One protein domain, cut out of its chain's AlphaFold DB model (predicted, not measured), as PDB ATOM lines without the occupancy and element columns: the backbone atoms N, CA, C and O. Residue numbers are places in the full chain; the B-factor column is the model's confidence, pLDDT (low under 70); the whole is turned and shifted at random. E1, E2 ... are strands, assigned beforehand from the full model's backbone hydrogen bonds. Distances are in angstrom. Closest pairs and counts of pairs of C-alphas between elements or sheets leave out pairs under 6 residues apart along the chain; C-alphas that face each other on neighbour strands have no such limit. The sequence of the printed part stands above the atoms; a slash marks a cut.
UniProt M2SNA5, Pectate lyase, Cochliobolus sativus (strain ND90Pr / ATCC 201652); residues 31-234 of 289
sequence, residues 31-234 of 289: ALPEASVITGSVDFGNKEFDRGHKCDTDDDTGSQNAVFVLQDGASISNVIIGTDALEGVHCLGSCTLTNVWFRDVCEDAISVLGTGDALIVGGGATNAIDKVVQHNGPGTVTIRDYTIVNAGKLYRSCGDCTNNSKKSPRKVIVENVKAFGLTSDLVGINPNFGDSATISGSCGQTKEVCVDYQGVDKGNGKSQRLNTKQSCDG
ATOM      1  N   ALA A  31     185.203 156.410 196.566       97.69
ATOM      2  CA  ALA A  31     186.113 157.538 196.715       97.69
ATOM      3  C   ALA A  31     185.534 158.790 196.048       97.69
ATOM      4  O   ALA A  31     185.367 158.842 194.824       97.69
ATOM      5  N   LEU A  32     185.200 159.801 196.853       98.06
ATOM      6  CA  LEU A  32     184.656 161.066 196.370       98.06
ATOM      7  C   LEU A  32     185.802 162.007 195.950       98.06
ATOM      8  O   LEU A  32     186.680 162.304 196.765       98.06
ATOM      9  N   PRO A  33     185.801 162.526 194.705       97.19
ATOM     10  CA  PRO A  33     186.864 163.416 194.229       97.19
ATOM     11  C   PRO A  33     186.846 164.790 194.920       97.19
ATOM     12  O   PRO A  33     187.867 165.469 194.989       97.19
ATOM     13  N   GLU A  34     185.695 165.193 195.451       97.75
ATOM     14  CA  GLU A  34     185.475 166.427 196.200       97.75
ATOM     15  C   GLU A  34     184.484 166.180 197.343       97.75
ATOM     16  O   GLU A  34     183.822 165.140 197.383       97.75
ATOM     17  N   ALA A  35     184.383 167.124 198.280       98.25
ATOM     18  CA  ALA A  35     183.437 167.014 199.383       98.25
ATOM     19  C   ALA A  35     181.999 166.955 198.853       98.25
ATOM     20  O   ALA A  35     181.575 167.818 198.079       98.25
ATOM     21  N   SER A  36     181.225 165.962 199.290       98.56
ATOM     22  CA  SER A  36     179.835 165.828 198.857       98.56
ATOM     23  C   SER A  36     178.936 166.760 199.668       98.56
ATOM     24  O   SER A  36     178.795 166.622 200.886       98.56
ATOM     25  N   VAL A  37     178.339 167.743 198.992       98.75
ATOM     26  CA  VAL A  37     177.456 168.732 199.619       98.75
ATOM     27  C   VAL A  37     176.030 168.189 199.709       98.75
ATOM     28  O   VAL A  37     175.412 167.870 198.694       98.75
ATOM     29  N   ILE A  38     175.480 168.144 200.923       98.75
ATOM     30  CA  ILE A  38     174.129 167.648 201.212       98.75
ATOM     31  C   ILE A  38     173.236 168.816 201.638       98.75
ATOM     32  O   ILE A  38     173.555 169.532 202.583       98.75
ATOM     33  N   THR A  39     172.107 169.016 200.954       98.25
ATOM     34  CA  THR A  39     171.138 170.102 201.225       98.25
ATOM     35  C   THR A  39     169.804 169.625 201.796       98.25
ATOM     36  O   THR A  39     168.990 170.442 202.212       98.25
ATOM     37  N   GLY A  40     169.556 168.314 201.805       98.06
ATOM     38  CA  GLY A  40     168.310 167.707 202.273       98.06
ATOM     39  C   GLY A  40     168.578 166.456 203.104       98.06
ATOM     40  O   GLY A  40     169.598 166.372 203.780       98.06
ATOM     41  N   SER A  41     167.673 165.482 203.037       98.69
ATOM     42  CA  SER A  41     167.808 164.189 203.717       98.69
ATOM     43  C   SER A  41     168.261 163.107 202.747       98.69
ATOM     44  O   SER A  41     167.613 162.897 201.722       98.69
ATOM     45  N   VAL A  42     169.345 162.401 203.074       98.81
ATOM     46  CA  VAL A  42     169.875 161.310 202.246       98.81
ATOM     47  C   VAL A  42     170.148 160.072 203.094       98.81
ATOM     48  O   VAL A  42     170.947 160.103 204.024       98.81
ATOM     49  N   ASP A  43     169.515 158.959 202.729       98.81
ATOM     50  CA  ASP A  43     169.874 157.634 203.226       98.81
ATOM     51  C   ASP A  43     170.868 156.982 202.257       98.81
ATOM     52  O   ASP A  43     170.580 156.825 201.067       98.81
ATOM     53  N   PHE A  44     172.042 156.604 202.758       98.75
ATOM     54  CA  PHE A  44     173.091 155.979 201.960       98.75
ATOM     55  C   PHE A  44     173.049 154.447 201.975       98.75
ATOM     56  O   PHE A  44     173.812 153.825 201.234       98.75
ATOM     57  N   GLY A  45     172.161 153.821 202.751       98.56
ATOM     58  CA  GLY A  45     171.947 152.371 202.729       98.56
ATOM     59  C   GLY A  45     173.181 151.545 203.111       98.56
ATOM     60  O   GLY A  45     173.455 150.529 202.479       98.56
ATOM     61  N   ASN A  46     173.939 151.995 204.111       98.50
ATOM     62  CA  ASN A  46     175.228 151.458 204.570       98.50
ATOM     63  C   ASN A  46     176.321 151.417 203.490       98.50
ATOM     64  O   ASN A  46     177.233 150.590 203.557       98.50
ATOM     65  N   LYS A  47     176.260 152.295 202.486       98.88
ATOM     66  CA  LYS A  47     177.396 152.508 201.580       98.88
ATOM     67  C   LYS A  47     178.571 153.131 202.326       98.88
ATOM     68  O   LYS A  47     178.387 153.881 203.287       98.88
ATOM     69  N   GLU A  48     179.768 152.814 201.847       98.81
ATOM     70  CA  GLU A  48     181.019 153.326 202.393       98.81
ATOM     71  C   GLU A  48     181.628 154.376 201.465       98.81
ATOM     72  O   GLU A  48     181.754 154.136 200.262       98.81
ATOM     73  N   PHE A  49     182.000 155.522 202.033       98.75
ATOM     74  CA  PHE A  49     182.591 156.649 201.318       98.75
ATOM     75  C   PHE A  49     183.922 157.045 201.940       98.75
ATOM     76  O   PHE A  49     184.063 157.059 203.162       98.75
ATOM     77  N   ASP A  50     184.868 157.427 201.095       97.06
ATOM     78  CA  ASP A  50     186.124 158.048 201.498       97.06
ATOM     79  C   ASP A  50     186.477 159.202 200.539       97.06
ATOM     80  O   ASP A  50     185.663 159.612 199.702       97.06
ATOM     81  N   ARG A  51     187.680 159.760 200.687       96.94
ATOM     82  CA  ARG A  51     188.241 160.795 199.807       96.94
ATOM     83  C   ARG A  51     189.480 160.313 199.042       96.94
ATOM     84  O   ARG A  51     190.104 161.116 198.357       96.94
ATOM     85  N   GLY A  52     189.856 159.037 199.162       95.25
ATOM     86  CA  GLY A  52     191.086 158.475 198.591       95.25
ATOM     87  C   GLY A  52     192.385 159.072 199.150       95.25
ATOM     88  O   GLY A  52     193.441 158.933 198.529       95.25
ATOM     89  N   HIS A  53     192.323 159.752 200.298       92.75
ATOM     90  CA  HIS A  53     193.468 160.389 200.943       92.75
ATOM     91  C   HIS A  53     193.733 159.718 202.281       92.75
ATOM     92  O   HIS A  53     192.953 159.852 203.218       92.75
ATOM     93  N   LYS A  54     194.848 158.991 202.371       93.62
ATOM     94  CA  LYS A  54     195.251 158.352 203.617       93.62
ATOM     95  C   LYS A  54     195.459 159.407 204.706       93.62
ATOM     96  O   LYS A  54     196.147 160.391 204.459       93.62
ATOM     97  N   CYS A  55     194.941 159.140 205.902       89.94
ATOM     98  CA  CYS A  55     195.239 159.950 207.072       89.94
ATOM     99  C   CYS A  55     196.742 159.932 207.395       89.94
ATOM    100  O   CYS A  55     197.312 158.878 207.705       89.94
ATOM    101  N   ASP A  56     197.387 161.091 207.298       88.69
ATOM    102  CA  ASP A  56     198.814 161.288 207.574       88.69
ATOM    103  C   ASP A  56     199.114 162.507 208.466       88.69
ATOM    104  O   ASP A  56     200.273 162.723 208.830       88.69
ATOM    105  N   THR A  57     198.083 163.255 208.869       85.25
ATOM    106  CA  THR A  57     198.143 164.403 209.781       85.25
ATOM    107  C   THR A  57     196.837 164.527 210.575       85.25
ATOM    108  O   THR A  57     195.796 164.087 210.100       85.25
ATOM    109  N   ASP A  58     196.892 165.123 211.764       80.88
ATOM    110  CA  ASP A  58     195.735 165.539 212.570       80.88
ATOM    111  C   ASP A  58     195.416 167.042 212.412       80.88
ATOM    112  O   ASP A  58     194.704 167.622 213.230       80.88
ATOM    113  N   ASP A  59     195.958 167.692 211.376       89.06
ATOM    114  CA  ASP A  59     195.676 169.093 211.054       89.06
ATOM    115  C   ASP A  59     194.253 169.289 210.493       89.06
ATOM    116  O   ASP A  59     193.825 168.548 209.610       89.06
ATOM    117  N   ASP A  60     193.574 170.368 210.906       89.69
ATOM    118  CA  ASP A  60     192.343 170.856 210.255       89.69
ATOM    119  C   ASP A  60     192.686 171.334 208.837       89.69
ATOM    120  O   ASP A  60     193.372 172.346 208.622       89.69
ATOM    121  N   THR A  61     192.209 170.579 207.857       93.94
ATOM    122  CA  THR A  61     192.394 170.843 206.433       93.94
ATOM    123  C   THR A  61     191.154 171.463 205.790       93.94
ATOM    124  O   THR A  61     191.215 171.842 204.618       93.94
ATOM    125  N   GLY A  62     190.060 171.644 206.531       95.56
ATOM    126  CA  GLY A  62     188.877 172.402 206.135       95.56
ATOM    127  C   GLY A  62     187.842 171.640 205.299       95.56
ATOM    128  O   GLY A  62     188.082 170.581 204.723       95.56
ATOM    129  N   SER A  63     186.646 172.229 205.179       97.81
ATOM    130  CA  SER A  63     185.451 171.581 204.604       97.81
ATOM    131  C   SER A  63     185.584 171.074 203.166       97.81
ATOM    132  O   SER A  63     184.821 170.203 202.766       97.81
ATOM    133  N   GLN A  64     186.521 171.587 202.369       96.94
ATOM    134  CA  GLN A  64     186.784 171.069 201.021       96.94
ATOM    135  C   GLN A  64     187.368 169.646 201.031       96.94
ATOM    136  O   GLN A  64     187.262 168.927 200.033       96.94
ATOM    137  N   ASN A  65     187.950 169.223 202.156       96.81
ATOM    138  CA  ASN A  65     188.512 167.890 202.362       96.81
ATOM    139  C   ASN A  65     187.583 166.951 203.147       96.81
ATOM    140  O   ASN A  65     187.854 165.754 203.190       96.81
ATOM    141  N   ALA A  66     186.457 167.453 203.674       98.19
ATOM    142  CA  ALA A  66     185.434 166.634 204.328       98.19
ATOM    143  C   ALA A  66     184.847 165.588 203.377       98.19
ATOM    144  O   ALA A  66     184.717 165.830 202.173       98.19
ATOM    145  N   VAL A  67     184.440 164.431 203.898       98.62
ATOM    146  CA  VAL A  67     183.662 163.464 203.108       98.62
ATOM    147  C   VAL A  67     182.304 164.067 202.755       98.62
ATOM    148  O   VAL A  67     181.919 164.106 201.582       98.62
ATOM    149  N   PHE A  68     181.613 164.611 203.760       98.88
ATOM    150  CA  PHE A  68     180.314 165.259 203.592       98.88
ATOM    151  C   PHE A  68     180.282 166.652 204.208       98.88
ATOM    152  O   PHE A  68     180.727 166.863 205.336       98.88
ATOM    153  N   VAL A  69     179.663 167.588 203.491       98.88
ATOM    154  CA  VAL A  69     179.337 168.929 203.988       98.88
ATOM    155  C   VAL A  69     177.823 169.088 203.986       98.88
ATOM    156  O   VAL A  69     177.194 169.211 202.936       98.88
ATOM    157  N   LEU A  70     177.229 169.087 205.170       98.94
ATOM    158  CA  LEU A  70     175.797 169.257 205.379       98.94
ATOM    159  C   LEU A  70     175.485 170.750 205.491       98.94
ATOM    160  O   LEU A  70     175.998 171.443 206.371       98.94
ATOM    161  N   GLN A  71     174.634 171.244 204.596       98.81
ATOM    162  CA  GLN A  71     174.040 172.573 204.717       98.81
ATOM    163  C   GLN A  71     173.063 172.619 205.899       98.81
ATOM    164  O   GLN A  71     172.667 171.585 206.438       98.81
ATOM    165  N   ASP A  72     172.668 173.825 206.301       98.75
ATOM    166  CA  ASP A  72     171.690 174.014 207.375       98.75
ATOM    167  C   ASP A  72     170.383 173.246 207.093       98.75
ATOM    168  O   ASP A  72     169.794 173.359 206.017       98.75
ATOM    169  N   GLY A  73     169.959 172.431 208.059       98.75
ATOM    170  CA  GLY A  73     168.794 171.549 207.985       98.75
ATOM    171  C   GLY A  73     169.028 170.198 207.296       98.75
ATOM    172  O   GLY A  73     168.106 169.382 207.249       98.75
ATOM    173  N   ALA A  74     170.225 169.925 206.767       98.88
ATOM    174  CA  ALA A  74     170.509 168.677 206.064       98.88
ATOM    175  C   ALA A  74     170.673 167.478 207.013       98.88
ATOM    176  O   ALA A  74     171.023 167.603 208.191       98.88
ATOM    177  N   SER A  75     170.439 166.277 206.487       98.94
ATOM    178  CA  SER A  75     170.558 165.037 207.249       98.94
ATOM    179  C   SER A  75     171.072 163.877 206.411       98.94
ATOM    180  O   SER A  75     170.775 163.761 205.221       98.94
ATOM    181  N   ILE A  76     171.841 163.008 207.058       98.94
ATOM    182  CA  ILE A  76     172.357 161.779 206.461       98.94
ATOM    183  C   ILE A  76     172.064 160.590 207.367       98.94
ATOM    184  O   ILE A  76     172.074 160.712 208.598       98.94
ATOM    185  N   SER A  77     171.831 159.428 206.762       98.94
ATOM    186  CA  SER A  77     171.667 158.189 207.511       98.94
ATOM    187  C   SER A  77     172.305 156.980 206.851       98.94
ATOM    188  O   SER A  77     172.473 156.950 205.633       98.94
ATOM    189  N   ASN A  78     172.613 155.972 207.676       98.88
ATOM    190  CA  ASN A  78     173.131 154.668 207.252       98.88
ATOM    191  C   ASN A  78     174.331 154.832 206.317       98.88
ATOM    192  O   ASN A  78     174.283 154.479 205.140       98.88
ATOM    193  N   VAL A  79     175.399 155.431 206.826       98.81
ATOM    194  CA  VAL A  79     176.611 155.691 206.048       98.81
ATOM    195  C   VAL A  79     177.839 155.276 206.836       98.81
ATOM    196  O   VAL A  79     177.888 155.416 208.060       98.81
ATOM    197  N   ILE A  80     178.821 154.743 206.119       98.94
ATOM    198  CA  ILE A  80     180.128 154.387 206.656       98.94
ATOM    199  C   ILE A  80     181.152 155.329 206.023       98.94
ATOM    200  O   ILE A  80     181.193 155.490 204.806       98.94
ATOM    201  N   ILE A  81     181.970 155.951 206.854       98.81
ATOM    202  CA  ILE A  81     183.114 156.760 206.461       98.81
ATOM    203  C   ILE A  81     184.354 155.872 206.573       98.81
ATOM    204  O   ILE A  81     184.629 155.308 207.639       98.81
ATOM    205  N   GLY A  82     185.030 155.680 205.442       98.06
ATOM    206  CA  GLY A  82     186.225 154.851 205.306       98.06
ATOM    207  C   GLY A  82     187.461 155.473 205.958       98.06
ATOM    208  O   GLY A  82     187.399 156.551 206.541       98.06
ATOM    209  N   THR A  83     188.594 154.776 205.864       96.88
ATOM    210  CA  THR A  83     189.867 155.184 206.491       96.88
ATOM    211  C   THR A  83     190.631 156.245 205.702       96.88
ATOM    212  O   THR A  83     191.502 156.919 206.244       96.88
ATOM    213  N   ASP A  84     190.324 156.386 204.413       97.00
ATOM    214  CA  ASP A  84     191.038 157.279 203.500       97.00
ATOM    215  C   ASP A  84     190.316 158.636 203.411       97.00
ATOM    216  O   ASP A  84     189.938 159.109 202.333       97.00
ATOM    217  N   ALA A  85     190.092 159.242 204.580       95.69
ATOM    218  CA  ALA A  85     189.471 160.548 204.758       95.69
ATOM    219  C   ALA A  85     190.290 161.401 205.738       95.69
ATOM    220  O   ALA A  85     190.593 160.956 206.842       95.69
ATOM    221  N   LEU A  86     190.617 162.635 205.341       96.06
ATOM    222  CA  LEU A  86     191.304 163.605 206.206       96.06
ATOM    223  C   LEU A  86     190.331 164.288 207.178       96.06
ATOM    224  O   LEU A  86     190.675 164.569 208.317       96.06
ATOM    225  N   GLU A  87     189.100 164.510 206.722       97.56
ATOM    226  CA  GLU A  87     188.042 165.225 207.432       97.56
ATOM    227  C   GLU A  87     186.744 164.417 207.314       97.56
ATOM    228  O   GLU A  87     186.413 163.913 206.233       97.56
ATOM    229  N   GLY A  88     185.994 164.286 208.408       98.00
ATOM    230  CA  GLY A  88     184.767 163.494 208.447       98.00
ATOM    231  C   GLY A  88     183.551 164.212 207.847       98.00
ATOM    232  O   GLY A  88     183.405 164.352 206.628       98.00
ATOM    233  N   VAL A  89     182.620 164.617 208.712       98.88
ATOM    234  CA  VAL A  89     181.356 165.271 208.337       98.88
ATOM    235  C   VAL A  89     181.285 166.679 208.913       98.88
ATOM    236  O   VAL A  89     181.371 166.866 210.123       98.88
ATOM    237  N   HIS A  90     181.068 167.682 208.063       98.88
ATOM    238  CA  HIS A  90     180.955 169.080 208.481       98.88
ATOM    239  C   HIS A  90     179.503 169.557 208.412       98.88
ATOM    240  O   HIS A  90     178.890 169.519 207.348       98.88
ATOM    241  N   CYS A  91     178.963 170.072 209.517       98.88
ATOM    242  CA  CYS A  91     177.649 170.713 209.565       98.88
ATOM    243  C   CYS A  91     177.788 172.241 209.522       98.88
ATOM    244  O   CYS A  91     178.359 172.849 210.429       98.88
ATOM    245  N   LEU A  92     177.241 172.880 208.486       98.75
ATOM    246  CA  LEU A  92     177.277 174.340 208.303       98.75
ATOM    247  C   LEU A  92     176.114 175.085 208.979       98.75
ATOM    248  O   LEU A  92     176.026 176.307 208.874       98.75
ATOM    249  N   GLY A  93     175.257 174.364 209.695       98.44
ATOM    250  CA  GLY A  93     174.136 174.864 210.483       98.44
ATOM    251  C   GLY A  93     173.559 173.719 211.312       98.44
ATOM    252  O   GLY A  93     174.303 172.832 211.736       98.44
ATOM    253  N   SER A  94     172.242 173.698 211.486       98.81
ATOM    254  CA  SER A  94     171.544 172.557 212.081       98.81
ATOM    255  C   SER A  94     171.721 171.316 211.205       98.81
ATOM    256  O   SER A  94     171.676 171.418 209.979       98.81
ATOM    257  N   CYS A  95     171.911 170.139 211.794       98.88
ATOM    258  CA  CYS A  95     172.080 168.908 211.018       98.88
ATOM    259  C   CYS A  95     171.644 167.659 211.784       98.88
ATOM    260  O   CYS A  95     171.510 167.662 213.009       98.88
ATOM    261  N   THR A  96     171.417 166.557 211.072       98.94
ATOM    262  CA  THR A  96     171.125 165.259 211.700       98.94
ATOM    263  C   THR A  96     171.933 164.136 211.069       98.94
ATOM    264  O   THR A  96     171.928 163.951 209.855       98.94
ATOM    265  N   LEU A  97     172.608 163.361 211.911       98.94
ATOM    266  CA  LEU A  97     173.355 162.169 211.542       98.94
ATOM    267  C   LEU A  97     172.717 160.981 212.261       98.94
ATOM    268  O   LEU A  97     172.686 160.939 213.489       98.94
ATOM    269  N   THR A  98     172.183 160.020 211.508       98.94
ATOM    270  CA  THR A  98     171.566 158.810 212.074       98.94
ATOM    271  C   THR A  98     172.293 157.562 211.595       98.94
ATOM    272  O   THR A  98     172.363 157.320 210.395       98.94
ATOM    273  N   ASN A  99     172.795 156.730 212.509       98.81
ATOM    274  CA  ASN A  99     173.501 155.495 212.148       98.81
ATOM    275  C   ASN A  99     174.702 155.767 211.204       98.81
ATOM    276  O   ASN A  99     174.816 155.182 210.126       98.81
ATOM    277  N   VAL A 100     175.561 156.714 211.603       98.94
ATOM    278  CA  VAL A 100     176.771 157.124 210.866       98.94
ATOM    279  C   VAL A 100     178.012 156.556 211.548       98.94
ATOM    280  O   VAL A 100     178.202 156.746 212.753       98.94
ATOM    281  N   TRP A 101     178.853 155.869 210.778       98.88
ATOM    282  CA  TRP A 101     180.000 155.118 211.289       98.88
ATOM    283  C   TRP A 101     181.314 155.629 210.722       98.88
ATOM    284  O   TRP A 101     181.397 155.860 209.523       98.88
ATOM    285  N   PHE A 102     182.351 155.723 211.547       98.75
ATOM    286  CA  PHE A 102     183.697 156.126 211.135       98.75
ATOM    287  C   PHE A 102     184.680 154.991 211.417       98.75
ATOM    288  O   PHE A 102     184.851 154.593 212.574       98.75
ATOM    289  N   ARG A 103     185.295 154.445 210.358       97.69
ATOM    290  CA  ARG A 103     186.251 153.327 210.467       97.69
ATOM    291  C   ARG A 103     187.561 153.712 211.129       97.69
ATOM    292  O   ARG A 103     188.165 152.855 211.763       97.69
ATOM    293  N   ASP A 104     188.003 154.941 210.915       96.06
ATOM    294  CA  ASP A 104     189.235 155.501 211.454       96.06
ATOM    295  C   ASP A 104     189.105 157.019 211.343       96.06
ATOM    296  O   ASP A 104     188.850 157.536 210.255       96.06
ATOM    297  N   VAL A 105     189.156 157.724 212.468       97.44
ATOM    298  CA  VAL A 105     189.022 159.185 212.486       97.44
ATOM    299  C   VAL A 105     190.405 159.806 212.359       97.44
ATOM    300  O   VAL A 105     191.296 159.456 213.128       97.44
ATOM    301  N   CYS A 106     190.557 160.726 211.408       96.19
ATOM    302  CA  CYS A 106     191.820 161.410 211.163       96.19
ATOM    303  C   CYS A 106     191.986 162.650 212.057       96.19
ATOM    304  O   CYS A 106     192.651 162.563 213.089       96.19
ATOM    305  N   GLU A 107     191.328 163.764 211.715       95.62
ATOM    306  CA  GLU A 107     191.216 164.952 212.574       95.62
ATOM    307  C   GLU A 107     189.983 164.818 213.485       95.62
ATOM    308  O   GLU A 107     190.098 164.297 214.598       95.62
ATOM    309  N   ASP A 108     188.797 165.159 212.970       96.81
ATOM    310  CA  ASP A 108     187.501 164.996 213.633       96.81
ATOM    311  C   ASP A 108     186.547 164.102 212.832       96.81
ATOM    312  O   ASP A 108     186.512 164.095 211.598       96.81
ATOM    313  N   ALA A 109     185.687 163.360 213.536       98.50
ATOM    314  CA  ALA A 109     184.617 162.615 212.875       98.50
ATOM    315  C   ALA A 109     183.507 163.570 212.419       98.50
ATOM    316  O   ALA A 109     182.977 163.461 211.310       98.50
ATOM    317  N   ILE A 110     183.110 164.495 213.298       98.88
ATOM    318  CA  ILE A 110     181.991 165.407 213.072       98.88
ATOM    319  C   ILE A 110     182.358 166.807 213.562       98.88
ATOM    320  O   ILE A 110     182.587 167.011 214.754       98.88
ATOM    321  N   SER A 111     182.280 167.784 212.664       98.81
ATOM    322  CA  SER A 111     182.542 169.195 212.951       98.81
ATOM    323  C   SER A 111     181.274 170.028 212.779       98.81
ATOM    324  O   SER A 111     180.773 170.232 211.673       98.81
ATOM    325  N   VAL A 112     180.734 170.540 213.885       98.81
ATOM    326  CA  VAL A 112     179.557 171.422 213.916       98.81
ATOM    327  C   VAL A 112     180.028 172.871 213.842       98.81
ATOM    328  O   VAL A 112     180.417 173.487 214.838       98.81
ATOM    329  N   LEU A 113     180.060 173.401 212.620       98.38
ATOM    330  CA  LEU A 113     180.701 174.671 212.282       98.38
ATOM    331  C   LEU A 113     179.754 175.869 212.364       98.38
ATOM    332  O   LEU A 113     180.171 176.959 212.774       98.38
ATOM    333  N   GLY A 114     178.510 175.677 211.930       96.94
ATOM    334  CA  GLY A 114     177.508 176.734 211.835       96.94
ATOM    335  C   GLY A 114     176.649 176.909 213.077       96.94
ATOM    336  O   GLY A 114     176.747 176.161 214.042       96.94
ATOM    337  N   THR A 115     175.785 177.919 213.032       98.31
ATOM    338  CA  THR A 115     174.759 178.137 214.053       98.31
ATOM    339  C   THR A 115     173.620 177.146 213.856       98.31
ATOM    340  O   THR A 115     173.053 177.093 212.767       98.31
ATOM    341  N   GLY A 116     173.249 176.417 214.905       98.06
ATOM    342  CA  GLY A 116     172.133 175.476 214.856       98.06
ATOM    343  C   GLY A 116     172.333 174.269 215.760       98.06
ATOM    344  O   GLY A 116     173.396 174.086 216.351       98.06
ATOM    345  N   ASP A 117     171.292 173.448 215.863       98.81
ATOM    346  CA  ASP A 117     171.340 172.230 216.664       98.81
ATOM    347  C   ASP A 117     171.764 171.036 215.798       98.81
ATOM    348  O   ASP A 117     171.246 170.828 214.698       98.81
ATOM    349  N   ALA A 118     172.691 170.224 216.307       98.88
ATOM    350  CA  ALA A 118     173.102 168.978 215.673       98.88
ATOM    351  C   ALA A 118     172.594 167.780 216.476       98.88
ATOM    352  O   ALA A 118     172.789 167.694 217.691       98.88
ATOM    353  N   LEU A 119     171.973 166.829 215.788       98.94
ATOM    354  CA  LEU A 119     171.493 165.583 216.374       98.94
ATOM    355  C   LEU A 119     172.280 164.401 215.799       98.94
ATOM    356  O   LEU A 119     172.213 164.131 214.605       98.94
ATOM    357  N   ILE A 120     173.001 163.685 216.657       98.94
ATOM    358  CA  ILE A 120     173.800 162.503 216.321       98.94
ATOM    359  C   ILE A 120     173.188 161.317 217.068       98.94
ATOM    360  O   ILE A 120     173.216 161.283 218.299       98.94
ATOM    361  N   VAL A 121     172.592 160.368 216.344       98.88
ATOM    362  CA  VAL A 121     171.838 159.248 216.935       98.88
ATOM    363  C   VAL A 121     172.285 157.921 216.344       98.88
ATOM    364  O   VAL A 121     172.168 157.700 215.136       98.88
ATOM    365  N   GLY A 122     172.744 157.008 217.196       98.62
ATOM    366  CA  GLY A 122     173.298 155.732 216.755       98.62
ATOM    367  C   GLY A 122     174.586 155.898 215.947       98.62
ATOM    368  O   GLY A 122     175.004 157.005 215.611       98.62
ATOM    369  N   GLY A 123     175.210 154.786 215.579       98.69
ATOM    370  CA  GLY A 123     176.506 154.817 214.911       98.69
ATOM    371  C   GLY A 123     177.677 154.799 215.886       98.69
ATOM    372  O   GLY A 123     177.536 154.460 217.069       98.69
ATOM    373  N   GLY A 124     178.852 155.155 215.380       98.62
ATOM    374  CA  GLY A 124     180.058 155.141 216.187       98.62
ATOM    375  C   GLY A 124     181.314 155.581 215.456       98.62
ATOM    376  O   GLY A 124     181.338 155.670 214.231       98.62
ATOM    377  N   ALA A 125     182.373 155.816 216.219       98.50
ATOM    378  CA  ALA A 125     183.675 156.204 215.693       98.50
ATOM    379  C   ALA A 125     184.800 155.487 216.438       98.50
ATOM    380  O   ALA A 125     184.691 155.230 217.642       98.50
ATOM    381  N   THR A 126     185.885 155.172 215.734       96.88
ATOM    382  CA  THR A 126     187.097 154.625 216.349       96.88
ATOM    383  C   THR A 126     188.330 155.460 216.016       96.88
ATOM    384  O   THR A 126     188.380 156.089 214.963       96.88
ATOM    385  N   ASN A 127     189.320 155.431 216.913       95.75
ATOM    386  CA  ASN A 127     190.679 155.967 216.727       95.75
ATOM    387  C   ASN A 127     190.804 157.493 216.561       95.75
ATOM    388  O   ASN A 127     191.814 157.970 216.056       95.75
ATOM    389  N   ALA A 128     189.835 158.276 217.035       95.38
ATOM    390  CA  ALA A 128     189.957 159.734 217.040       95.38
ATOM    391  C   ALA A 128     191.035 160.198 218.035       95.38
ATOM    392  O   ALA A 128     190.819 160.129 219.247       95.38
ATOM    393  N   ILE A 129     192.186 160.675 217.554       93.00
ATOM    394  CA  ILE A 129     193.348 160.972 218.412       93.00
ATOM    395  C   ILE A 129     193.020 162.031 219.479       93.00
ATOM    396  O   ILE A 129     193.295 161.802 220.662       93.00
ATOM    397  N   ASP A 130     192.395 163.152 219.102       93.25
ATOM    398  CA  ASP A 130     191.980 164.199 220.052       93.25
ATOM    399  C   ASP A 130     190.484 164.145 220.383       93.25
ATOM    400  O   ASP A 130     190.114 164.001 221.554       93.25
ATOM    401  N   LYS A 131     189.605 164.262 219.381       96.25
ATOM    402  CA  LYS A 131     188.162 164.446 219.595       96.25
ATOM    403  C   LYS A 131     187.337 163.826 218.466       96.25
ATOM    404  O   LYS A 131     187.746 163.792 217.319       96.25
ATOM    405  N   VAL A 132     186.168 163.290 218.810       98.75
ATOM    406  CA  VAL A 132     185.225 162.730 217.823       98.75
ATOM    407  C   VAL A 132     184.316 163.830 217.278       98.75
ATOM    408  O   VAL A 132     184.125 163.929 216.069       98.75
ATOM    409  N   VAL A 133     183.754 164.652 218.168       98.88
ATOM    410  CA  VAL A 133     182.846 165.747 217.818       98.88
ATOM    411  C   VAL A 133     183.438 167.088 218.233       98.88
ATOM    412  O   VAL A 133     183.607 167.367 219.426       98.88
ATOM    413  N   GLN A 134     183.667 167.947 217.249       98.69
ATOM    414  CA  GLN A 134     184.091 169.326 217.429       98.69
ATOM    415  C   GLN A 134     182.914 170.276 217.250       98.69
ATOM    416  O   GLN A 134     182.187 170.225 216.260       98.69
ATOM    417  N   HIS A 135     182.724 171.184 218.206       98.81
ATOM    418  CA  HIS A 135     181.629 172.151 218.172       98.81
ATOM    419  C   HIS A 135     182.172 173.582 218.169       98.81
ATOM    420  O   HIS A 135     182.712 174.067 219.168       98.81
ATOM    421  N   ASN A 136     182.025 174.254 217.024       98.56
ATOM    422  CA  ASN A 136     182.565 175.586 216.740       98.56
ATOM    423  C   ASN A 136     181.479 176.668 216.698       98.56
ATOM    424  O   ASN A 136     181.735 177.810 217.096       98.56
ATOM    425  N   GLY A 137     180.286 176.340 216.203       97.62
ATOM    426  CA  GLY A 137     179.146 177.257 216.173       97.62
ATOM    427  C   GLY A 137     178.382 177.321 217.501       97.62
ATOM    428  O   GLY A 137     178.660 176.527 218.397       97.62
ATOM    429  N   PRO A 138     177.463 178.290 217.667       98.00
ATOM    430  CA  PRO A 138     176.523 178.307 218.782       98.00
ATOM    431  C   PRO A 138     175.340 177.366 218.512       98.00
ATOM    432  O   PRO A 138     174.825 177.308 217.394       98.00
ATOM    433  N   GLY A 139     174.860 176.694 219.558       98.50
ATOM    434  CA  GLY A 139     173.751 175.744 219.459       98.50
ATOM    435  C   GLY A 139     173.879 174.582 220.438       98.50
ATOM    436  O   GLY A 139     174.663 174.635 221.395       98.50
ATOM    437  N   THR A 140     173.094 173.537 220.198       98.94
ATOM    438  CA  THR A 140     173.074 172.306 220.993       98.94
ATOM    439  C   THR A 140     173.484 171.111 220.146       98.94
ATOM    440  O   THR A 140     172.872 170.822 219.124       98.94
ATOM    441  N   VAL A 141     174.474 170.352 220.614       98.94
ATOM    442  CA  VAL A 141     174.802 169.034 220.061       98.94
ATOM    443  C   VAL A 141     174.197 167.964 220.959       98.94
ATOM    444  O   VAL A 141     174.523 167.881 222.140       98.94
ATOM    445  N   THR A 142     173.324 167.127 220.411       98.94
ATOM    446  CA  THR A 142     172.798 165.947 221.105       98.94
ATOM    447  C   THR A 142     173.446 164.698 220.530       98.94
ATOM    448  O   THR A 142     173.329 164.451 219.333       98.94
ATOM    449  N   ILE A 143     174.105 163.909 221.377       99.00
ATOM    450  CA  ILE A 143     174.761 162.649 221.021       99.00
ATOM    451  C   ILE A 143     174.062 161.533 221.787       99.00
ATOM    452  O   ILE A 143     174.146 161.477 223.016       99.00
ATOM    453  N   ARG A 144     173.364 160.658 221.067       98.88
ATOM    454  CA  ARG A 144     172.535 159.606 221.657       98.88
ATOM    455  C   ARG A 144     172.835 158.239 221.065       98.88
ATOM    456  O   ARG A 144     173.005 158.116 219.856       98.88
ATOM    457  N   ASP A 145     172.856 157.214 221.914       98.69
ATOM    458  CA  ASP A 145     173.013 155.807 221.515       98.69
ATOM    459  C   ASP A 145     174.277 155.564 220.656       98.69
ATOM    460  O   ASP A 145     174.315 154.682 219.798       98.69
ATOM    461  N   TYR A 146     175.319 156.374 220.867       98.81
ATOM    462  CA  TYR A 146     176.556 156.373 220.083       98.81
ATOM    463  C   TYR A 146     177.635 155.527 220.765       98.81
ATOM    464  O   TYR A 146     177.712 155.488 221.996       98.81
ATOM    465  N   THR A 147     178.497 154.864 219.992       98.50
ATOM    466  CA  THR A 147     179.639 154.111 220.545       98.50
ATOM    467  C   THR A 147     180.964 154.679 220.056       98.50
ATOM    468  O   THR A 147     181.186 154.786 218.854       98.50
ATOM    469  N   ILE A 148     181.872 155.001 220.977       98.06
ATOM    470  CA  ILE A 148     183.246 155.398 220.647       98.06
ATOM    471  C   ILE A 148     184.262 154.415 221.212       98.06
ATOM    472  O   ILE A 148     184.108 153.899 222.324       98.06
ATOM    473  N   VAL A 149     185.312 154.170 220.436       97.00
ATOM    474  CA  VAL A 149     186.407 153.260 220.775       97.00
ATOM    475  C   VAL A 149     187.737 153.958 220.486       97.00
ATOM    476  O   VAL A 149     187.911 154.534 219.422       97.00
ATOM    477  N   ASN A 150     188.689 153.912 221.418       95.75
ATOM    478  CA  ASN A 150     190.036 154.479 221.251       95.75
ATOM    479  C   ASN A 150     190.020 155.958 220.825       95.75
ATOM    480  O   ASN A 150     190.580 156.315 219.794       95.75
ATOM    481  N   ALA A 151     189.361 156.817 221.599       96.12
ATOM    482  CA  ALA A 151     189.273 158.243 221.295       96.12
ATOM    483  C   ALA A 151     189.946 159.103 222.373       96.12
ATOM    484  O   ALA A 151     189.993 158.718 223.543       96.12
ATOM    485  N   GLY A 152     190.409 160.301 222.027       96.31
ATOM    486  CA  GLY A 152     190.777 161.299 223.027       96.31
ATOM    487  C   GLY A 152     189.561 161.723 223.851       96.31
ATOM    488  O   GLY A 152     189.530 161.499 225.065       96.31
ATOM    489  N   LYS A 153     188.552 162.291 223.183       97.94
ATOM    490  CA  LYS A 153     187.288 162.789 223.755       97.94
ATOM    491  C   LYS A 153     186.120 162.446 222.837       97.94
ATOM    492  O   LYS A 153     186.285 162.364 221.623       97.94
ATOM    493  N   LEU A 154     184.915 162.331 223.397       98.81
ATOM    494  CA  LEU A 154     183.697 162.289 222.582       98.81
ATOM    495  C   LEU A 154     183.405 163.667 221.992       98.81
ATOM    496  O   LEU A 154     183.141 163.788 220.804       98.81
ATOM    497  N   TYR A 155     183.414 164.695 222.836       98.88
ATOM    498  CA  TYR A 155     182.953 166.027 222.467       98.88
ATOM    499  C   TYR A 155     183.864 167.106 223.038       98.88
ATOM    500  O   TYR A 155     184.203 167.088 224.229       98.88
ATOM    501  N   ARG A 156     184.165 168.111 222.213       98.69
ATOM    502  CA  ARG A 156     184.839 169.332 222.643       98.69
ATOM    503  C   ARG A 156     184.139 170.572 222.086       98.69
ATOM    504  O   ARG A 156     184.024 170.766 220.880       98.69
ATOM    505  N   SER A 157     183.724 171.465 222.987       98.75
ATOM    506  CA  SER A 157     183.446 172.859 222.622       98.75
ATOM    507  C   SER A 157     184.763 173.544 222.267       98.75
ATOM    508  O   SER A 157     185.704 173.479 223.053       98.75
ATOM    509  N   CYS A 158     184.862 174.216 221.124       98.38
ATOM    510  CA  CYS A 158     186.128 174.805 220.691       98.38
ATOM    511  C   CYS A 158     186.769 175.704 221.760       98.38
ATOM    512  O   CYS A 158     186.130 176.618 222.288       98.38
ATOM    513  N   GLY A 159     188.037 175.453 222.093       98.12
ATOM    514  CA  GLY A 159     188.741 176.152 223.173       98.12
ATOM    515  C   GLY A 159     189.256 177.540 222.794       98.12
ATOM    516  O   GLY A 159     189.297 178.427 223.647       98.12
ATOM    517  N   ASP A 160     189.626 177.744 221.533       97.62
ATOM    518  CA  ASP A 160     190.356 178.923 221.054       97.62
ATOM    519  C   ASP A 160     189.974 179.332 219.620       97.62
ATOM    520  O   ASP A 160     190.774 179.902 218.877       97.62
ATOM    521  N   CYS A 161     188.727 179.074 219.220       97.00
ATOM    522  CA  CYS A 161     188.228 179.445 217.900       97.00
ATOM    523  C   CYS A 161     188.241 180.963 217.651       97.00
ATOM    524  O   CYS A 161     188.201 181.799 218.558       97.00
ATOM    525  N   THR A 162     188.245 181.360 216.378       96.56
ATOM    526  CA  THR A 162     188.051 182.769 216.010       96.56
ATOM    527  C   THR A 162     186.656 183.232 216.432       96.56
ATOM    528  O   THR A 162     185.661 182.613 216.045       96.56
ATOM    529  N   ASN A 163     186.582 184.352 217.163       97.06
ATOM    530  CA  ASN A 163     185.347 184.872 217.768       97.06
ATOM    531  C   ASN A 163     184.649 183.844 218.681       97.06
ATOM    532  O   ASN A 163     183.420 183.770 218.681       97.06
ATOM    533  N   ASN A 164     185.418 183.039 219.416       98.19
ATOM    534  CA  ASN A 164     184.915 181.981 220.286       98.19
ATOM    535  C   ASN A 164     183.828 182.480 221.246       98.19
ATOM    536  O   ASN A 164     182.738 181.922 221.273       98.19
ATOM    537  N   SER A 165     184.087 183.590 221.943       97.88
ATOM    538  CA  SER A 165     183.151 184.189 222.903       97.88
ATOM    539  C   SER A 165     181.816 184.593 222.266       97.88
ATOM    540  O   SER A 165     180.764 184.461 222.884       97.88
ATOM    541  N   LYS A 166     181.840 185.047 221.005       97.62
ATOM    542  CA  LYS A 166     180.644 185.436 220.233       97.62
ATOM    543  C   LYS A 166     179.911 184.245 219.610       97.62
ATOM    544  O   LYS A 166     178.763 184.397 219.209       97.62
ATOM    545  N   LYS A 167     180.576 183.093 219.482       96.88
ATOM    546  CA  LYS A 167     180.033 181.836 218.933       96.88
ATOM    547  C   LYS A 167     179.638 180.845 220.035       96.88
ATOM    548  O   LYS A 167     179.590 179.641 219.806       96.88
ATOM    549  N   SER A 168     179.344 181.379 221.211       98.06
ATOM    550  CA  SER A 168     178.894 180.680 222.409       98.06
ATOM    551  C   SER A 168     177.570 181.304 222.896       98.06
ATOM    552  O   SER A 168     177.233 182.412 222.467       98.06
ATOM    553  N   PRO A 169     176.795 180.637 223.772       98.25
ATOM    554  CA  PRO A 169     177.095 179.366 224.430       98.25
ATOM    555  C   PRO A 169     176.937 178.155 223.507       98.25
ATOM    556  O   PRO A 169     176.112 178.152 222.590       98.25
ATOM    557  N   ARG A 170     177.702 177.104 223.803       98.81
ATOM    558  CA  ARG A 170     177.565 175.771 223.212       98.81
ATOM    559  C   ARG A 170     177.052 174.795 224.252       98.81
ATOM    560  O   ARG A 170     177.592 174.710 225.355       98.81
ATOM    561  N   LYS A 171     176.028 174.033 223.897       98.88
ATOM    562  CA  LYS A 171     175.450 173.015 224.773       98.88
ATOM    563  C   LYS A 171     175.701 171.631 224.209       98.88
ATOM    564  O   LYS A 171     175.670 171.446 222.993       98.88
ATOM    565  N   VAL A 172     175.911 170.662 225.092       98.94
ATOM    566  CA  VAL A 172     175.971 169.250 224.713       98.94
ATOM    567  C   VAL A 172     175.070 168.400 225.597       98.94
ATOM    568  O   VAL A 172     175.047 168.555 226.817       98.94
ATOM    569  N   ILE A 173     174.326 167.497 224.973       98.94
ATOM    570  CA  ILE A 173     173.494 166.494 225.636       98.94
ATOM    571  C   ILE A 173     174.028 165.126 225.216       98.94
ATOM    572  O   ILE A 173     174.085 164.831 224.026       98.94
ATOM    573  N   VAL A 174     174.453 164.315 226.182       98.94
ATOM    574  CA  VAL A 174     175.030 162.984 225.959       98.94
ATOM    575  C   VAL A 174     174.155 161.945 226.645       98.94
ATOM    576  O   VAL A 174     174.019 161.950 227.868       98.94
ATOM    577  N   GLU A 175     173.568 161.054 225.854       98.88
ATOM    578  CA  GLU A 175     172.570 160.086 226.310       98.88
ATOM    579  C   GLU A 175     172.933 158.683 225.818       98.88
ATOM    580  O   GLU A 175     173.126 158.462 224.624       98.88
ATOM    581  N   ASN A 176     173.003 157.710 226.727       98.50
ATOM    582  CA  ASN A 176     173.219 156.298 226.382       98.50
ATOM    583  C   ASN A 176     174.475 156.031 225.528       98.50
ATOM    584  O   ASN A 176     174.483 155.136 224.679       98.50
ATOM    585  N   VAL A 177     175.548 156.800 225.729       98.75
ATOM    586  CA  VAL A 177     176.801 156.617 224.987       98.75
ATOM    587  C   VAL A 177     177.653 155.523 225.621       98.75
ATOM    588  O   VAL A 177     177.789 155.439 226.842       98.75
ATOM    589  N   LYS A 178     178.280 154.702 224.776       97.88
ATOM    590  CA  LYS A 178     179.276 153.708 225.185       97.88
ATOM    591  C   LYS A 178     180.667 154.184 224.789       97.88
ATOM    592  O   LYS A 178     180.909 154.468 223.621       97.88
ATOM    593  N   ALA A 179     181.579 154.273 225.750       97.00
ATOM    594  CA  ALA A 179     182.883 154.895 225.551       97.00
ATOM    595  C   ALA A 179     184.021 153.984 226.032       97.00
ATOM    596  O   ALA A 179     184.164 153.746 227.230       97.00
ATOM    597  N   PHE A 180     184.847 153.476 225.121       94.56
ATOM    598  CA  PHE A 180     185.913 152.522 225.447       94.56
ATOM    599  C   PHE A 180     187.284 153.032 225.014       94.56
ATOM    600  O   PHE A 180     187.422 153.633 223.953       94.56
ATOM    601  N   GLY A 181     188.314 152.763 225.820       91.88
ATOM    602  CA  GLY A 181     189.691 153.123 225.475       91.88
ATOM    603  C   GLY A 181     189.943 154.631 225.392       91.88
ATOM    604  O   GLY A 181     190.781 155.052 224.600       91.88
ATOM    605  N   LEU A 182     189.221 155.456 226.168       93.94
ATOM    606  CA  LEU A 182     189.437 156.902 226.125       93.94
ATOM    607  C   LEU A 182     190.786 157.299 226.719       93.94
ATOM    608  O   LEU A 182     191.166 156.858 227.809       93.94
ATOM    609  N   THR A 183     191.484 158.207 226.038       93.06
ATOM    610  CA  THR A 183     192.767 158.742 226.513       93.06
ATOM    611  C   THR A 183     192.618 160.054 227.293       93.06
ATOM    612  O   THR A 183     193.577 160.454 227.963       93.06
ATOM    613  N   SER A 184     191.435 160.685 227.308       93.88
ATOM    614  CA  SER A 184     191.113 161.902 228.080       93.88
ATOM    615  C   SER A 184     189.718 161.831 228.742       93.88
ATOM    616  O   SER A 184     189.229 160.758 229.109       93.88
ATOM    617  N   ASP A 185     189.125 162.999 228.995       95.56
ATOM    618  CA  ASP A 185     187.736 163.230 229.380       95.56
ATOM    619  C   ASP A 185     186.740 162.870 228.267       95.56
ATOM    620  O   ASP A 185     187.054 162.965 227.088       95.56
ATOM    621  N   LEU A 186     185.515 162.474 228.626       98.38
ATOM    622  CA  LEU A 186     184.455 162.253 227.634       98.38
ATOM    623  C   LEU A 186     183.997 163.585 227.012       98.38
ATOM    624  O   LEU A 186     183.875 163.679 225.791       98.38
ATOM    625  N   VAL A 187     183.759 164.608 227.842       98.75
ATOM    626  CA  VAL A 187     183.204 165.909 227.437       98.75
ATOM    627  C   VAL A 187     184.036 167.075 227.982       98.75
ATOM    628  O   VAL A 187     184.218 167.189 229.195       98.75
ATOM    629  N   GLY A 188     184.426 168.003 227.101       98.44
ATOM    630  CA  GLY A 188     185.082 169.265 227.468       98.44
ATOM    631  C   GLY A 188     184.290 170.513 227.051       98.44
ATOM    632  O   GLY A 188     184.115 170.776 225.855       98.44
ATOM    633  N   ILE A 189     183.870 171.335 228.017       98.81
ATOM    634  CA  ILE A 189     183.062 172.560 227.808       98.81
ATOM    635  C   ILE A 189     183.785 173.824 228.286       98.81
ATOM    636  O   ILE A 189     184.725 173.719 229.065       98.81
ATOM    637  N   ASN A 190     183.358 175.017 227.848       98.69
ATOM    638  CA  ASN A 190     183.906 176.302 228.308       98.69
ATOM    639  C   ASN A 190     182.862 177.124 229.107       98.69
ATOM    640  O   ASN A 190     182.210 178.012 228.545       98.69
ATOM    641  N   PRO A 191     182.675 176.880 230.419       98.44
ATOM    642  CA  PRO A 191     181.644 177.562 231.210       98.44
ATOM    643  C   PRO A 191     181.787 179.084 231.267       98.44
ATOM    644  O   PRO A 191     180.795 179.791 231.418       98.44
ATOM    645  N   ASN A 192     183.003 179.615 231.106       98.50
ATOM    646  CA  ASN A 192     183.243 181.059 231.039       98.50
ATOM    647  C   ASN A 192     182.592 181.729 229.813       98.50
ATOM    648  O   ASN A 192     182.468 182.951 229.792       98.50
ATOM    649  N   PHE A 193     182.186 180.950 228.807       98.56
ATOM    650  CA  PHE A 193     181.369 181.402 227.679       98.56
ATOM    651  C   PHE A 193     179.909 180.920 227.762       98.56
ATOM    652  O   PHE A 193     179.145 181.079 226.815       98.56
ATOM    653  N   GLY A 194     179.495 180.378 228.910       98.44
ATOM    654  CA  GLY A 194     178.131 179.912 229.154       98.44
ATOM    655  C   GLY A 194     177.836 178.504 228.640       98.44
ATOM    656  O   GLY A 194     176.669 178.123 228.592       98.44
ATOM    657  N   ASP A 195     178.861 177.740 228.251       98.81
ATOM    658  CA  ASP A 195     178.677 176.359 227.807       98.81
ATOM    659  C   ASP A 195     178.179 175.462 228.950       98.81
ATOM    660  O   ASP A 195     178.545 175.644 230.118       98.81
ATOM    661  N   SER A 196     177.389 174.447 228.600       98.81
ATOM    662  CA  SER A 196     176.924 173.427 229.540       98.81
ATOM    663  C   SER A 196     176.867 172.042 228.902       98.81
ATOM    664  O   SER A 196     176.705 171.898 227.688       98.81
ATOM    665  N   ALA A 197     176.993 171.014 229.736       98.88
ATOM    666  CA  ALA A 197     176.856 169.620 229.343       98.88
ATOM    667  C   ALA A 197     175.781 168.940 230.188       98.88
ATOM    668  O   ALA A 197     175.661 169.227 231.370       98.88
ATOM    669  N   THR A 198     175.015 168.015 229.625       98.88
ATOM    670  CA  THR A 198     174.126 167.126 230.385       98.88
ATOM    671  C   THR A 198     174.416 165.691 229.982       98.88
ATOM    672  O   THR A 198     174.319 165.374 228.801       98.88
ATOM    673  N   ILE A 199     174.796 164.838 230.940       98.88
ATOM    674  CA  ILE A 199     175.168 163.440 230.670       98.88
ATOM    675  C   ILE A 199     174.275 162.473 231.457       98.88
ATOM    676  O   ILE A 199     174.095 162.625 232.672       98.88
ATOM    677  N   SER A 200     173.732 161.468 230.766       98.62
ATOM    678  CA  SER A 200     172.897 160.406 231.335       98.62
ATOM    679  C   SER A 200     173.061 159.069 230.592       98.62
ATOM    680  O   SER A 200     173.469 159.021 229.429       98.62
ATOM    681  N   GLY A 201     172.767 157.960 231.284       97.94
ATOM    682  CA  GLY A 201     172.681 156.607 230.711       97.94
ATOM    683  C   GLY A 201     173.956 156.051 230.057       97.94
ATOM    684  O   GLY A 201     173.918 154.985 229.452       97.94
ATOM    685  N   SER A 202     175.080 156.756 230.145       98.31
ATOM    686  CA  SER A 202     176.321 156.426 229.447       98.31
ATOM    687  C   SER A 202     177.202 155.497 230.284       98.31
ATOM    688  O   SER A 202     177.160 155.523 231.516       98.31
ATOM    689  N   CYS A 203     178.011 154.671 229.628       97.56
ATOM    690  CA  CYS A 203     178.867 153.682 230.282       97.56
ATOM    691  C   CYS A 203     180.210 153.520 229.559       97.56
ATOM    692  O   CYS A 203     180.361 153.896 228.394       97.56
ATOM    693  N   GLY A 204     181.189 152.926 230.238       94.75
ATOM    694  CA  GLY A 204     182.473 152.539 229.667       94.75
ATOM    695  C   GLY A 204     183.659 152.923 230.547       94.75
ATOM    696  O   GLY A 204     183.559 152.931 231.769       94.75
ATOM    697  N   GLN A 205     184.800 153.209 229.922       89.75
ATOM    698  CA  GLN A 205     186.057 153.541 230.592       89.75
ATOM    699  C   GLN A 205     186.526 154.930 230.162       89.75
ATOM    700  O   GLN A 205     186.951 155.130 229.024       89.75
ATOM    701  N   THR A 206     186.470 155.885 231.090       89.69
ATOM    702  CA  THR A 206     186.884 157.278 230.879       89.69
ATOM    703  C   THR A 206     187.862 157.711 231.969       89.69
ATOM    704  O   THR A 206     187.860 157.155 233.072       89.69
ATOM    705  N   LYS A 207     188.720 158.701 231.682       89.31
ATOM    706  CA  LYS A 207     189.535 159.325 232.739       89.31
ATOM    707  C   LYS A 207     188.697 160.269 233.593       89.31
ATOM    708  O   LYS A 207     188.822 160.247 234.809       89.31
ATOM    709  N   GLU A 208     187.867 161.065 232.928       94.12
ATOM    710  CA  GLU A 208     186.898 161.989 233.510       94.12
ATOM    711  C   GLU A 208     185.609 161.961 232.674       94.12
ATOM    712  O   GLU A 208     185.668 161.751 231.460       94.12
ATOM    713  N   VAL A 209     184.437 162.172 233.278       97.69
ATOM    714  CA  VAL A 209     183.176 162.255 232.505       97.69
ATOM    715  C   VAL A 209     183.001 163.627 231.860       97.69
ATOM    716  O   VAL A 209     182.720 163.731 230.672       97.69
ATOM    717  N   CYS A 210     183.173 164.698 232.619       98.44
ATOM    718  CA  CYS A 210     183.035 166.048 232.096       98.44
ATOM    719  C   CYS A 210     184.020 166.973 232.795       98.44
ATOM    720  O   CYS A 210     184.243 166.851 234.004       98.44
ATOM    721  N   VAL A 211     184.633 167.859 232.016       97.94
ATOM    722  CA  VAL A 211     185.670 168.779 232.473       97.94
ATOM    723  C   VAL A 211     185.373 170.184 231.964       97.94
ATOM    724  O   VAL A 211     185.106 170.396 230.777       97.94
ATOM    725  N   ASP A 212     185.472 171.154 232.867       98.31
ATOM    726  CA  ASP A 212     185.453 172.562 232.502       98.31
ATOM    727  C   ASP A 212     186.813 172.990 231.937       98.31
ATOM    728  O   ASP A 212     187.880 172.640 232.449       98.31
ATOM    729  N   TYR A 213     186.777 173.828 230.912       98.44
ATOM    730  CA  TYR A 213     187.930 174.510 230.351       98.44
ATOM    731  C   TYR A 213     187.705 176.023 230.394       98.44
ATOM    732  O   TYR A 213     186.582 176.517 230.306       98.44
ATOM    733  N   GLN A 214     188.792 176.779 230.491       98.38
ATOM    734  CA  GLN A 214     188.800 178.204 230.204       98.38
ATOM    735  C   GLN A 214     188.899 178.373 228.686       98.38
ATOM    736  O   GLN A 214     189.954 178.126 228.097       98.38
ATOM    737  N   GLY A 215     187.806 178.773 228.044       98.25
ATOM    738  CA  GLY A 215     187.800 179.182 226.642       98.25
ATOM    739  C   GLY A 215     188.452 180.554 226.460       98.25
ATOM    740  O   GLY A 215     188.364 181.418 227.339       98.25
ATOM    741  N   VAL A 216     189.082 180.760 225.306       98.56
ATOM    742  CA  VAL A 216     189.674 182.033 224.873       98.56
ATOM    743  C   VAL A 216     189.241 182.349 223.442       98.56
ATOM    744  O   VAL A 216     188.852 181.458 222.691       98.56
ATOM    745  N   ASP A 217     189.300 183.619 223.053       98.38
ATOM    746  CA  ASP A 217     189.247 183.986 221.637       98.38
ATOM    747  C   ASP A 217     190.609 183.715 220.981       98.38
ATOM    748  O   ASP A 217     191.651 183.938 221.607       98.38
ATOM    749  N   LYS A 218     190.615 183.252 219.723       97.44
ATOM    750  CA  LYS A 218     191.857 182.971 218.983       97.44
ATOM    751  C   LYS A 218     192.833 184.147 219.049       97.44
ATOM    752  O   LYS A 218     192.468 185.281 218.750       97.44
ATOM    753  N   GLY A 219     194.082 183.856 219.410       96.81
ATOM    754  CA  GLY A 219     195.144 184.857 219.562       96.81
ATOM    755  C   GLY A 219     195.221 185.511 220.946       96.81
ATOM    756  O   GLY A 219     196.233 186.137 221.249       96.81
ATOM    757  N   ASN A 220     194.232 185.303 221.823       96.38
ATOM    758  CA  ASN A 220     194.185 185.894 223.166       96.38
ATOM    759  C   ASN A 220     194.627 184.911 224.267       96.38
ATOM    760  O   ASN A 220     194.099 184.924 225.379       96.38
ATOM    761  N   GLY A 221     195.598 184.047 223.964       95.44
ATOM    762  CA  GLY A 221     196.114 183.018 224.871       95.44
ATOM    763  C   GLY A 221     195.761 181.600 224.426       95.44
ATOM    764  O   GLY A 221     195.446 181.367 223.262       95.44
ATOM    765  N   LYS A 222     195.853 180.646 225.358       96.56
ATOM    766  CA  LYS A 222     195.522 179.230 225.133       96.56
ATOM    767  C   LYS A 222     194.364 178.820 226.028       96.56
ATOM    768  O   LYS A 222     194.316 179.247 227.181       96.56
ATOM    769  N   SER A 223     193.483 177.962 225.517       97.75
ATOM    770  CA  SER A 223     192.468 177.322 226.352       97.75
ATOM    771  C   SER A 223     193.131 176.450 227.418       97.75
ATOM    772  O   SER A 223     194.124 175.776 227.139       97.75
ATOM    773  N   GLN A 224     192.611 176.479 228.645       97.81
ATOM    774  CA  GLN A 224     193.204 175.764 229.778       97.81
ATOM    775  C   GLN A 224     192.201 174.810 230.401       97.81
ATOM    776  O   GLN A 224     191.069 175.193 230.677       97.81
ATOM    777  N   ARG A 225     192.636 173.579 230.662       97.06
ATOM    778  CA  ARG A 225     191.866 172.622 231.453       97.06
ATOM    779  C   ARG A 225     191.734 173.135 232.884       97.06
ATOM    780  O   ARG A 225     192.739 173.488 233.499       97.06
ATOM    781  N   LEU A 226     190.521 173.138 233.419       96.50
ATOM    782  CA  LEU A 226     190.254 173.460 234.816       96.50
ATOM    783  C   LEU A 226     190.057 172.171 235.621       96.50
ATOM    784  O   LEU A 226     189.865 171.084 235.078       96.50
ATOM    785  N   ASN A 227     190.107 172.297 236.944       92.12
ATOM    786  CA  ASN A 227     189.805 171.205 237.873       92.12
ATOM    787  C   ASN A 227     188.398 171.374 238.467       92.12
ATOM    788  O   ASN A 227     188.183 171.144 239.655       92.12
ATOM    789  N   THR A 228     187.457 171.839 237.645       93.31
ATOM    790  CA  THR A 228     186.066 172.094 238.026       93.31
ATOM    791  C   THR A 228     185.110 171.353 237.099       93.31
ATOM    792  O   THR A 228     185.483 170.898 236.015       93.31
ATOM    793  N   LYS A 229     183.874 171.202 237.575       94.75
ATOM    794  CA  LYS A 229     182.763 170.571 236.856       94.75
ATOM    795  C   LYS A 229     181.491 171.395 237.027       94.75
ATOM    796  O   LYS A 229     180.437 170.826 237.288       94.75
ATOM    797  N   GLN A 230     181.565 172.724 237.031       93.38
ATOM    798  CA  GLN A 230     180.461 173.603 237.422       93.38
ATOM    799  C   GLN A 230     179.244 173.422 236.512       93.38
ATOM    800  O   GLN A 230     178.152 173.202 237.034       93.38
ATOM    801  N   SER A 231     179.451 173.402 235.193       96.88
ATOM    802  CA  SER A 231     178.378 173.303 234.184       96.88
ATOM    803  C   SER A 231     178.238 171.902 233.572       96.88
ATOM    804  O   SER A 231     177.713 171.736 232.472       96.88
ATOM    805  N   CYS A 232     178.750 170.887 234.273       98.12
ATOM    806  CA  CYS A 232     178.585 169.477 233.935       98.12
ATOM    807  C   CYS A 232     177.364 168.891 234.658       98.12
ATOM    808  O   CYS A 232     177.454 168.494 235.820       98.12
ATOM    809  N   ASP A 233     176.217 168.857 234.003       98.38
ATOM    810  CA  ASP A 233     174.917 168.543 234.594       98.38
ATOM    811  C   ASP A 233     174.420 167.132 234.232       98.38
ATOM    812  O   ASP A 233     175.092 166.337 233.566       98.38
ATOM    813  N   GLY A 234     173.214 166.804 234.693       97.88
ATOM    814  CA  GLY A 234     172.610 165.482 234.545       97.88
ATOM    815  C   GLY A 234     173.108 164.464 235.579       97.88
ATOM    816  O   GLY A 234     174.026 164.752 236.352       97.88
TER     817      GLY A 234
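This is residues 31 to 234 of the 289 residues of the protein "Pectate lyase" of Cochliobolus sativus (strain ND90Pr / ATCC 201652) (UniProt M2SNA5). You are looking at a solenoid: the chain winds in stacked turns, laying parallel strands side by side in two walls that face each other, and the strands of one wall bend or run on round a corner, so that it closes a third side. That wall is the branched sheet of E2, E4, E6, E8, E10, E11, E13, E14 and E16; the other, all parallel, runs E1 E3 E5 E7 E9 E12 E15 E17. The 204 printed residues hold no named helix and 17 strands, E1 to E17 in order along the chain; the class is all strand, though under half of the residues, 96, are in named elements. The whole is compact, with a radius of gyration of the C-alphas of 15.5 A and spans of 43 by 35 by 31 A.

Find C-alpha 36 at (179.835, 165.828, 198.857), where E1, residues 36 to 38, begins. Next come E2, 41 to 50, 19.4 A long; E3, 66 to 70; E4, 74 to 81, 17.4 A; E5, 87 to 91; E6, 95 to 102, 17.3 A; E7, 110 to 112; and E8, 118 to 126, 20.1 A. Read on through E9, 131 to 135; E10, 139 to 144; E11, 147 to 149; E12, 153 to 157; E13, 170 to 175; E14, 178 to 180; E15, 185 to 189; and E16, 196 to 200. E17, 208 to 214, ends at C-alpha 214, (188.800, 178.204, 230.204).

The two sheets form a sandwich, two sheets face to face, with best planes 11 degrees apart; both are twisted. In the branched sheet, look at residue 46, where E2 bends by 96 degrees, and at residue 122, where E8 bends by 87 degrees. E10 runs on into E11 at 84 degrees, and E13 into E14 at 94 degrees. E8 has E6 on one side, with N 97 and O 119 within hydrogen-bond range at 2.8 A, and E10 and E11 on the other side, with N 120 and O 142 at 2.8 A and N 125 and O 147 at 3.1 A. In the other sheet, E1 and E17 are the edge strands; between E7 and E9, N 112 and O 134 are 2.8 A apart. Across the sandwich, the closest C-alphas of E15 and E16 are those of Ile 189 and Ser 196, 6.4 A apart.

The C-alphas farthest apart are those of Gly 45 and Asn 220, 45.1 A. The printed part has no cut. The links E2 to E3, 15 residues, and E12 to E13, 12 residues, are long; residues 215 to 234 hold no named element. Mean pLDDT of the printed part is 97.3, and no printed residue is under 70.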